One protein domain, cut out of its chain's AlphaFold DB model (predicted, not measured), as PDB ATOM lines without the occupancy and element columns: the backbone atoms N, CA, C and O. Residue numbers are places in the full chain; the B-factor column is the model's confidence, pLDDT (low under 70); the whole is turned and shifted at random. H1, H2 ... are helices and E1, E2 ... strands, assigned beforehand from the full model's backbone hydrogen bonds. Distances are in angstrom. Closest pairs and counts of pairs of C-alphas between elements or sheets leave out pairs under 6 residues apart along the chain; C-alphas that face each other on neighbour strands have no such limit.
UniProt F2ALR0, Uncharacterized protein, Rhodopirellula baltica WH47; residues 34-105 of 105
ATOM      1  N   SER A  34     280.651 -55.798 -14.150       91.00
ATOM      2  CA  SER A  34     280.377 -56.926 -13.260       91.00
ATOM      3  C   SER A  34     281.494 -57.041 -12.221       91.00
ATOM      4  O   SER A  34     282.670 -56.999 -12.578       91.00
ATOM      5  N   LYS A  35     281.137 -57.139 -10.938       89.19
ATOM      6  CA  LYS A  35     282.079 -57.376  -9.833       89.19
ATOM      7  C   LYS A  35     282.159 -58.879  -9.575       89.19
ATOM      8  O   LYS A  35     281.544 -59.361  -8.629       89.19
ATOM      9  N   ASP A  36     282.816 -59.600 -10.473       89.38
ATOM     10  CA  ASP A  36     282.832 -61.067 -10.504       89.38
ATOM     11  C   ASP A  36     284.240 -61.686 -10.599       89.38
ATOM     12  O   ASP A  36     284.388 -62.903 -10.711       89.38
ATOM     13  N   VAL A  37     285.294 -60.865 -10.537       85.88
ATOM     14  CA  VAL A  37     286.675 -61.359 -10.545       85.88
ATOM     15  C   VAL A  37     287.123 -61.620  -9.107       85.88
ATOM     16  O   VAL A  37     287.160 -60.683  -8.300       85.88
ATOM     17  N   PRO A  38     287.447 -62.868  -8.726       83.19
ATOM     18  CA  PRO A  38     288.012 -63.137  -7.414       83.19
ATOM     19  C   PRO A  38     289.404 -62.507  -7.321       83.19
ATOM     20  O   PRO A  38     290.167 -62.503  -8.282       83.19
ATOM     21  N   LEU A  39     289.741 -61.983  -6.147       75.75
ATOM     22  CA  LEU A  39     291.042 -61.351  -5.895       75.75
ATOM     23  C   LEU A  39     292.188 -62.368  -5.806       75.75
ATOM     24  O   LEU A  39     293.354 -62.012  -5.915       75.75
ATOM     25  N   GLY A  40     291.865 -63.645  -5.635       75.94
ATOM     26  CA  GLY A  40     292.830 -64.734  -5.610       75.94
ATOM     27  C   GLY A  40     292.382 -65.851  -4.682       75.94
ATOM     28  O   GLY A  40     291.410 -65.719  -3.935       75.94
ATOM     29  N   ALA A  41     293.107 -66.961  -4.738       75.88
ATOM     30  CA  ALA A  41     293.007 -68.031  -3.762       75.88
ATOM     31  C   ALA A  41     294.231 -67.967  -2.842       75.88
ATOM     32  O   ALA A  41     295.349 -67.787  -3.313       75.88
ATOM     33  N   SER A  42     294.016 -68.116  -1.536       80.50
ATOM     34  CA  SER A  42     295.096 -68.304  -0.568       80.50
ATOM     35  C   SER A  42     295.143 -69.772  -0.174       80.50
ATOM     36  O   SER A  42     294.139 -70.320   0.290       80.50
ATOM     37  N   GLU A  43     296.304 -70.404  -0.322       87.12
ATOM     38  CA  GLU A  43     296.550 -71.770   0.161       87.12
ATOM     39  C   GLU A  43     296.342 -71.890   1.682       87.12
ATOM     40  O   GLU A  43     295.876 -72.912   2.186       87.12
ATOM     41  N   PHE A  44     296.565 -70.794   2.411       88.69
ATOM     42  CA  PHE A  44     296.416 -70.718   3.862       88.69
ATOM     43  C   PHE A  44     295.008 -70.331   4.320       88.69
ATOM     44  O   PHE A  44     294.786 -70.168   5.521       88.69
ATOM     45  N   ARG A  45     294.030 -70.232   3.404       87.31
ATOM     46  CA  ARG A  45     292.649 -69.849   3.740       87.31
ATOM     47  C   ARG A  45     292.084 -70.711   4.867       87.31
ATOM     48  O   ARG A  45     291.549 -70.184   5.832       87.31
ATOM     49  N   ARG A  46     292.184 -72.036   4.748       93.31
ATOM     50  CA  ARG A  46     291.617 -72.952   5.747       93.31
ATOM     51  C   ARG A  46     292.378 -72.915   7.082       93.31
ATOM     52  O   ARG A  46     291.719 -72.645   8.082       93.31
ATOM     53  N   PRO A  47     293.724 -73.033   7.108       95.50
ATOM     54  CA  PRO A  47     294.500 -72.841   8.336       95.50
ATOM     55  C   PRO A  47     294.200 -71.529   9.076       95.50
ATOM     56  O   PRO A  47     294.141 -71.510  10.304       95.50
ATOM     57  N   GLN A  48     293.970 -70.433   8.346       93.56
ATOM     58  CA  GLN A  48     293.599 -69.147   8.936       93.56
ATOM     59  C   GLN A  48     292.248 -69.215   9.662       93.56
ATOM     60  O   GLN A  48     292.153 -68.781  10.809       93.56
ATOM     61  N   PHE A  49     291.207 -69.769   9.027       94.38
ATOM     62  CA  PHE A  49     289.888 -69.910   9.658       94.38
ATOM     63  C   PHE A  49     289.920 -70.846  10.868       94.38
ATOM     64  O   PHE A  49     289.309 -70.528  11.888       94.38
ATOM     65  N   ASP A  50     290.676 -71.942  10.788       96.69
ATOM     66  CA  ASP A  50     290.831 -72.882  11.900       96.69
ATOM     67  C   ASP A  50     291.502 -72.189  13.103       96.69
ATOM     68  O   ASP A  50     291.027 -72.288  14.238       96.69
ATOM     69  N   ARG A  51     292.553 -71.391  12.860       95.56
ATOM     70  CA  ARG A  51     293.211 -70.586  13.901       95.56
ATOM     71  C   ARG A  51     292.263 -69.551  14.510       95.56
ATOM     72  O   ARG A  51     292.229 -69.406  15.731       95.56
ATOM     73  N   LEU A  52     291.495 -68.837  13.685       94.38
ATOM     74  CA  LEU A  52     290.518 -67.850  14.159       94.38
ATOM     75  C   LEU A  52     289.442 -68.502  15.033       94.38
ATOM     76  O   LEU A  52     289.073 -67.940  16.062       94.38
ATOM     77  N   GLN A  53     288.972 -69.694  14.663       95.94
ATOM     78  CA  GLN A  53     288.002 -70.447  15.453       95.94
ATOM     79  C   GLN A  53     288.568 -70.844  16.821       95.94
ATOM     80  O   GLN A  53     287.888 -70.666  17.831       95.94
ATOM     81  N   GLN A  54     289.809 -71.337  16.869       96.56
ATOM     82  CA  GLN A  54     290.473 -71.708  18.125       96.56
ATOM     83  C   GLN A  54     290.589 -70.515  19.081       96.56
ATOM     84  O   GLN A  54     290.183 -70.613  20.239       96.56
ATOM     85  N   VAL A  55     291.083 -69.378  18.579       95.12
ATOM     86  CA  VAL A  55     291.230 -68.146  19.371       95.12
ATOM     87  C   VAL A  55     289.865 -67.642  19.838       95.12
ATOM     88  O   VAL A  55     289.697 -67.297  21.002       95.12
ATOM     89  N   ARG A  56     288.851 -67.664  18.966       95.25
ATOM     90  CA  ARG A  56     287.488 -67.267  19.331       95.25
ATOM     91  C   ARG A  56     286.951 -68.098  20.501       95.25
ATOM     92  O   ARG A  56     286.469 -67.525  21.472       95.25
ATOM     93  N   GLN A  57     287.068 -69.423  20.430       96.31
ATOM     94  CA  GLN A  57     286.587 -70.320  21.484       96.31
ATOM     95  C   GLN A  57     287.300 -70.090  22.821       96.31
ATOM     96  O   GLN A  57     286.689 -70.226  23.877       96.31
ATOM     97  N   GLU A  58     288.593 -69.766  22.800       96.62
ATOM     98  CA  GLU A  58     289.348 -69.435  24.009       96.62
ATOM     99  C   GLU A  58     288.804 -68.182  24.694       96.62
ATOM    100  O   GLU A  58     288.533 -68.205  25.893       96.62
ATOM    101  N   TYR A  59     288.558 -67.127  23.923       95.62
ATOM    102  CA  TYR A  59     288.064 -65.860  24.455       95.62
ATOM    103  C   TYR A  59     286.603 -65.978  24.914       95.62
ATOM    104  O   TYR A  59     286.254 -65.442  25.965       95.62
ATOM    105  N   GLU A  60     285.773 -66.756  24.207       95.88
ATOM    106  CA  GLU A  60     284.406 -67.085  24.644       95.88
ATOM    107  C   GLU A  60     284.404 -67.804  25.998       95.88
ATOM    108  O   GLU A  60     283.628 -67.438  26.880       95.88
ATOM    109  N   ARG A  61     285.300 -68.782  26.206       96.75
ATOM    110  CA  ARG A  61     285.415 -69.496  27.494       96.75
ATOM    111  C   ARG A  61     285.830 -68.585  28.647       96.75
ATOM    112  O   ARG A  61     285.424 -68.829  29.778       96.75
ATOM    113  N   LEU A  62     286.632 -67.560  28.371       96.44
ATOM    114  CA  LEU A  62     287.066 -66.576  29.366       96.44
ATOM    115  C   LEU A  62     286.012 -65.484  29.624       96.44
ATOM    116  O   LEU A  62     286.212 -64.639  30.494       96.44
ATOM    117  N   GLY A  63     284.896 -65.485  28.881       96.38
ATOM    118  CA  GLY A  63     283.887 -64.425  28.936       96.38
ATOM    119  C   GLY A  63     284.395 -63.088  28.390       96.38
ATOM    120  O   GLY A  63     283.875 -62.033  28.749       96.38
ATOM    121  N   TRP A  64     285.443 -63.113  27.563       96.69
ATOM    122  CA  TRP A  64     286.089 -61.915  27.040       96.69
ATOM    123  C   TRP A  64     285.409 -61.420  25.760       96.69
ATOM    124  O   TRP A  64     284.905 -62.219  24.966       96.69
ATOM    125  N   PRO A  65     285.403 -60.097  25.521       92.62
ATOM    126  CA  PRO A  65     284.858 -59.540  24.293       92.62
ATOM    127  C   PRO A  65     285.695 -59.966  23.082       92.62
ATOM    128  O   PRO A  65     286.925 -59.983  23.123       92.62
ATOM    129  N   ILE A  66     285.013 -60.252  21.976       93.31
ATOM    130  CA  ILE A  66     285.638 -60.572  20.691       93.31
ATOM    131  C   ILE A  66     285.391 -59.407  19.742       93.31
ATOM    132  O   ILE A  66     284.249 -59.115  19.388       93.31
ATOM    133  N   LEU A  67     286.472 -58.757  19.316       89.62
ATOM    134  CA  LEU A  67     286.437 -57.653  18.362       89.62
ATOM    135  C   LEU A  67     286.871 -58.149  16.983       89.62
ATOM    136  O   LEU A  67     287.890 -58.822  16.845       89.62
ATOM    137  N   SER A  68     286.104 -57.789  15.958       87.06
ATOM    138  CA  SER A  68     286.487 -57.987  14.563       87.06
ATOM    139  C   SER A  68     286.821 -56.627  13.966       87.06
ATOM    140  O   SER A  68     285.986 -55.723  13.988       87.06
ATOM    141  N   VAL A  69     288.053 -56.475  13.485       85.00
ATOM    142  CA  VAL A  69     288.550 -55.237  12.878       85.00
ATOM    143  C   VAL A  69     288.930 -55.539  11.437       85.00
ATOM    144  O   VAL A  69     289.755 -56.415  11.184       85.00
ATOM    145  N   ASP A  70     288.317 -54.816  10.506       80.62
ATOM    146  CA  ASP A  70     288.665 -54.821   9.086       80.62
ATOM    147  C   ASP A  70     289.318 -53.480   8.746       80.62
ATOM    148  O   ASP A  70     288.800 -52.421   9.111       80.62
ATOM    149  N   THR A  71     290.455 -53.512   8.058       71.56
ATOM    150  CA  THR A  71     291.136 -52.300   7.592       71.56
ATOM    151  C   THR A  71     291.003 -52.198   6.084       71.56
ATOM    152  O   THR A  71     291.439 -53.092   5.360       71.56
ATOM    153  N   LYS A  72     290.476 -51.075   5.595       63.56
ATOM    154  CA  LYS A  72     290.474 -50.743   4.168       63.56
ATOM    155  C   LYS A  72     291.485 -49.639   3.913       63.56
ATOM    156  O   LYS A  72     291.440 -48.599   4.562       63.56
ATOM    157  N   LYS A  73     292.407 -49.876   2.982       62.09
ATOM    158  CA  LYS A  73     293.325 -48.846   2.492       62.09
ATOM    159  C   LYS A  73     292.630 -48.058   1.383       62.09
ATOM    160  O   LYS A  73     292.122 -48.658   0.436       62.09
ATOM    161  N   GLU A  74     292.615 -46.739   1.519       57.66
ATOM    162  CA  GLU A  74     291.975 -45.807   0.591       57.66
ATOM    163  C   GLU A  74     292.996 -45.324  -0.442       57.66
ATOM    164  O   GLU A  74     293.694 -44.348  -0.214       57.66
ATOM    165  N   GLU A  75     293.127 -46.074  -1.536       62.53
ATOM    166  CA  GLU A  75     293.455 -45.600  -2.891       62.53
ATOM    167  C   GLU A  75     293.350 -46.815  -3.828       62.53
ATOM    168  O   GLU A  75     293.962 -47.858  -3.595       62.53
ATOM    169  N   LEU A  76     292.475 -46.725  -4.833       68.88
ATOM    170  CA  LEU A  76     292.059 -47.854  -5.670       68.88
ATOM    171  C   LEU A  76     292.413 -47.582  -7.136       68.88
ATOM    172  O   LEU A  76     291.577 -47.107  -7.905       68.88
ATOM    173  N   ILE A  77     293.642 -47.908  -7.536       68.31
ATOM    174  CA  ILE A  77     294.115 -47.805  -8.924       68.31
ATOM    175  C   ILE A  77     294.211 -49.216  -9.512       68.31
ATOM    176  O   ILE A  77     295.006 -50.022  -9.074       68.31
ATOM    177  N   GLY A  78     293.386 -49.583 -10.492       72.00
ATOM    178  CA  GLY A  78     293.444 -50.935 -11.068       72.00
ATOM    179  C   GLY A  78     292.099 -51.436 -11.573       72.00
ATOM    180  O   GLY A  78     291.228 -50.647 -11.949       72.00
ATOM    181  N   ARG A  79     291.898 -52.763 -11.583       79.94
ATOM    182  CA  ARG A  79     290.665 -53.414 -12.074       79.94
ATOM    183  C   ARG A  79     289.501 -53.334 -11.075       79.94
ATOM    184  O   ARG A  79     288.783 -54.308 -10.845       79.94
ATOM    185  N   PHE A  80     289.319 -52.160 -10.490       81.88
ATOM    186  CA  PHE A  80     288.253 -51.858  -9.551       81.88
ATOM    187  C   PHE A  80     287.004 -51.377 -10.274       81.88
ATOM    188  O   PHE A  80     287.032 -50.913 -11.421       81.88
ATOM    189  N   SER A  81     285.867 -51.523  -9.608       83.62
ATOM    190  CA  SER A  81     284.615 -51.064 -10.189       83.62
ATOM    191  C   SER A  81     284.532 -49.545 -10.155       83.62
ATOM    192  O   SER A  81     284.818 -48.907  -9.148       83.62
ATOM    193  N   ARG A  82     284.060 -48.973 -11.258       85.38
ATOM    194  CA  ARG A  82     283.709 -47.558 -11.363       85.38
ATOM    195  C   ARG A  82     282.235 -47.411 -11.688       85.38
ATOM    196  O   ARG A  82     281.641 -48.254 -12.369       85.38
ATOM    197  N   SER A  83     281.648 -46.322 -11.207       85.38
ATOM    198  CA  SER A  83     280.280 -45.968 -11.554       85.38
ATOM    199  C   SER A  83     280.167 -45.690 -13.061       85.38
ATOM    200  O   SER A  83     281.129 -45.323 -13.736       85.38
ATOM    201  N   GLY A  84     278.973 -45.911 -13.612       88.56
ATOM    202  CA  GLY A  84     278.685 -45.646 -15.020       88.56
ATOM    203  C   GLY A  84     278.345 -46.884 -15.844       88.56
ATOM    204  O   GLY A  84     278.182 -48.002 -15.347       88.56
ATOM    205  N   ARG A  85     278.132 -46.643 -17.138       89.88
ATOM    206  CA  ARG A  85     277.779 -47.658 -18.137       89.88
ATOM    207  C   ARG A  85     278.523 -47.343 -19.422       89.88
ATOM    208  O   ARG A  85     278.597 -46.175 -19.793       89.88
ATOM    209  N   SER A  86     278.986 -48.373 -20.115       89.69
ATOM    210  CA  SER A  86     279.631 -48.233 -21.420       89.69
ATOM    211  C   SER A  86     278.856 -48.987 -22.493       89.69
ATOM    212  O   SER A  86     278.154 -49.956 -22.196       89.69
ATOM    213  N   TRP A  87     278.974 -48.529 -23.736       91.56
ATOM    214  CA  TRP A  87     278.605 -49.321 -24.904       91.56
ATOM    215  C   TRP A  87     279.784 -50.228 -25.236       91.56
ATOM    216  O   TRP A  87     280.868 -49.750 -25.544       91.56
ATOM    217  N   THR A  88     279.578 -51.530 -25.121       91.62
ATOM    218  CA  THR A  88     280.616 -52.550 -25.324       91.62
ATOM    219  C   THR A  88     279.982 -53.773 -25.972       91.62
ATOM    220  O   THR A  88     278.766 -53.945 -25.903       91.62
ATOM    221  N   ASP A  89     280.764 -54.602 -26.638       91.38
ATOM    222  CA  ASP A  89     280.383 -55.896 -27.204       91.38
ATOM    223  C   ASP A  89     280.503 -57.050 -26.191       91.38
ATOM    224  O   ASP A  89     279.890 -58.097 -26.387       91.38
ATOM    225  N   GLY A  90     281.172 -56.828 -25.054       87.38
ATOM    226  CA  GLY A  90     281.341 -57.794 -23.967       87.38
ATOM    227  C   GLY A  90     280.920 -57.263 -22.595       87.38
ATOM    228  O   GLY A  90     280.273 -56.220 -22.471       87.38
ATOM    229  N   SER A  91     281.273 -58.006 -21.547       84.38
ATOM    230  CA  SER A  91     281.140 -57.569 -20.156       84.38
ATOM    231  C   SER A  91     282.477 -57.033 -19.662       84.38
ATOM    232  O   SER A  91     283.530 -57.624 -19.884       84.38
ATOM    233  N   LEU A  92     282.437 -55.884 -18.990       86.56
ATOM    234  CA  LEU A  92     283.593 -55.385 -18.259       86.56
ATOM    235  C   LEU A  92     283.583 -56.032 -16.879       86.56
ATOM    236  O   LEU A  92     282.565 -55.978 -16.193       86.56
ATOM    237  N   HIS A  93     284.710 -56.602 -16.481       89.69
ATOM    238  CA  HIS A  93     284.850 -57.336 -15.231       89.69
ATOM    239  C   HIS A  93     285.789 -56.588 -14.286       89.69
ATOM    240  O   HIS A  93     286.826 -56.072 -14.718       89.69
ATOM    241  N   ALA A  94     285.410 -56.522 -13.015       89.44
ATOM    242  CA  ALA A  94     286.178 -55.946 -11.922       89.44
ATOM    243  C   ALA A  94     286.240 -56.913 -10.744       89.44
ATOM    244  O   ALA A  94     285.443 -57.851 -10.647       89.44
ATOM    245  N   PHE A  95     287.182 -56.660  -9.839       87.12
ATOM    246  CA  PHE A  95     287.283 -57.424  -8.608       87.12
ATOM    247  C   PHE A  95     285.988 -57.360  -7.785       87.12
ATOM    248  O   PHE A  95     285.301 -56.335  -7.744       87.12
ATOM    249  N   HIS A  96     285.643 -58.471  -7.126       83.38
ATOM    250  CA  HIS A  96     284.499 -58.530  -6.208       83.38
ATOM    251  C   HIS A  96     284.635 -57.531  -5.053       83.38
ATOM    252  O   HIS A  96     283.642 -56.937  -4.626       83.38
ATOM    253  N   HIS A  97     285.864 -57.331  -4.575       79.00
ATOM    254  CA  HIS A  97     286.186 -56.338  -3.562       79.00
ATOM    255  C   HIS A  97     287.260 -55.395  -4.076       79.00
ATOM    256  O   HIS A  97     288.161 -55.786  -4.816       79.00
ATOM    257  N   ASP A  98     287.155 -54.151  -3.638       75.19
ATOM    258  CA  ASP A  98     288.100 -53.111  -3.979       75.19
ATOM    259  C   ASP A  98     289.091 -52.973  -2.805       75.19
ATOM    260  O   ASP A  98     288.895 -52.162  -1.903       75.19
ATOM    261  N   PHE A  99     290.102 -53.849  -2.752       75.38
ATOM    262  CA  PHE A  99     291.188 -53.768  -1.765       75.38
ATOM    263  C   PHE A  99     292.419 -53.115  -2.396       75.38
ATOM    264  O   PHE A  99     292.933 -53.623  -3.390       75.38
ATOM    265  N   GLY A 100     292.953 -52.058  -1.774       72.38
ATOM    266  CA  GLY A 100     294.134 -51.340  -2.273       72.38
ATOM    267  C   GLY A 100     295.402 -52.196  -2.416       72.38
ATOM    268  O   GLY A 100     296.278 -51.856  -3.194       72.38
ATOM    269  N   ALA A 101     295.493 -53.347  -1.739       73.44
ATOM    270  CA  ALA A 101     296.585 -54.308  -1.951       73.44
ATOM    271  C   ALA A 101     296.621 -54.897  -3.377       73.44
ATOM    272  O   ALA A 101     297.645 -55.419  -3.798       73.44
ATOM    273  N   TYR A 102     295.506 -54.815  -4.109       73.00
ATOM    274  CA  TYR A 102     295.381 -55.239  -5.508       73.00
ATOM    275  C   TYR A 102     295.363 -54.052  -6.472       73.00
ATOM    276  O   TYR A 102     294.948 -54.184  -7.627       73.00
ATOM    277  N   SER A 103     295.766 -52.884  -5.973       71.69
ATOM    278  CA  SER A 103     296.014 -51.720  -6.797       71.69
ATOM    279  C   SER A 103     297.268 -51.974  -7.631       71.69
ATOM    280  O   SER A 103     298.267 -52.456  -7.106       71.69
ATOM    281  N   SER A 104     297.209 -51.701  -8.929       64.38
ATOM    282  CA  SER A 104     298.408 -51.563  -9.752       64.38
ATOM    283  C   SER A 104     299.056 -50.215  -9.447       64.38
ATOM    284  O   SER A 104     298.326 -49.224  -9.347       64.38
ATOM    285  N   ASP A 105     300.381 -50.204  -9.321       54.28
ATOM    286  CA  ASP A 105     301.193 -48.980  -9.304       54.28
ATOM    287  C   ASP A 105     301.156 -48.254 -10.663       54.28
ATOM    288  O   ASP A 105     301.043 -48.942 -11.710       54.28
TER     289      ASP A 105
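AT A GLANCE: This is residues 34 to 105 of the 105 residues of an uncharacterized protein of Rhodopirellula baltica WH47 (UniProt F2ALR0). With little regular structure, the chain makes a long open loop: from the small parallel pair E1 and E3 it runs out along helix H1 to one end, and residues 62 to 85 return. Residues 83 to 90, with E2, stick out at the other end. The 72 printed residues hold E1, H1, E2 and E3 in that order, mixed in class, with 27 residues in named elements. It is extended, radius of gyration of the C-alphas 17.9 A, spanning 57 by 24 by 23 A.

IN THESE COORDINATES: E1, residues 34 to 37, begins at C-alpha (280.377, -56.926, -13.260). E3 is residues 93 to 95, E2 residues 86 to 88. H1, residues 45 to 61, is 24.8 A long and ends at C-alpha (285.415, -69.496, 27.494).

HOW THE PARTS SIT: E1 and E3 are parallel neighbours at 60 degrees; N 94 and O 34 are 2.8 A apart, within hydrogen-bond range. E2 pairs with no named strand. H1 and E3 are apart. In H1 every O i to N i+4 pair is within hydrogen-bond range.

THE WHOLE: C-alphas 62 and 89, the farthest apart, are 58.0 A apart. The printed part has no cut. The link H1 to E2 is long. Residues 72 to 77 and 104 to 105 have pLDDT under 70.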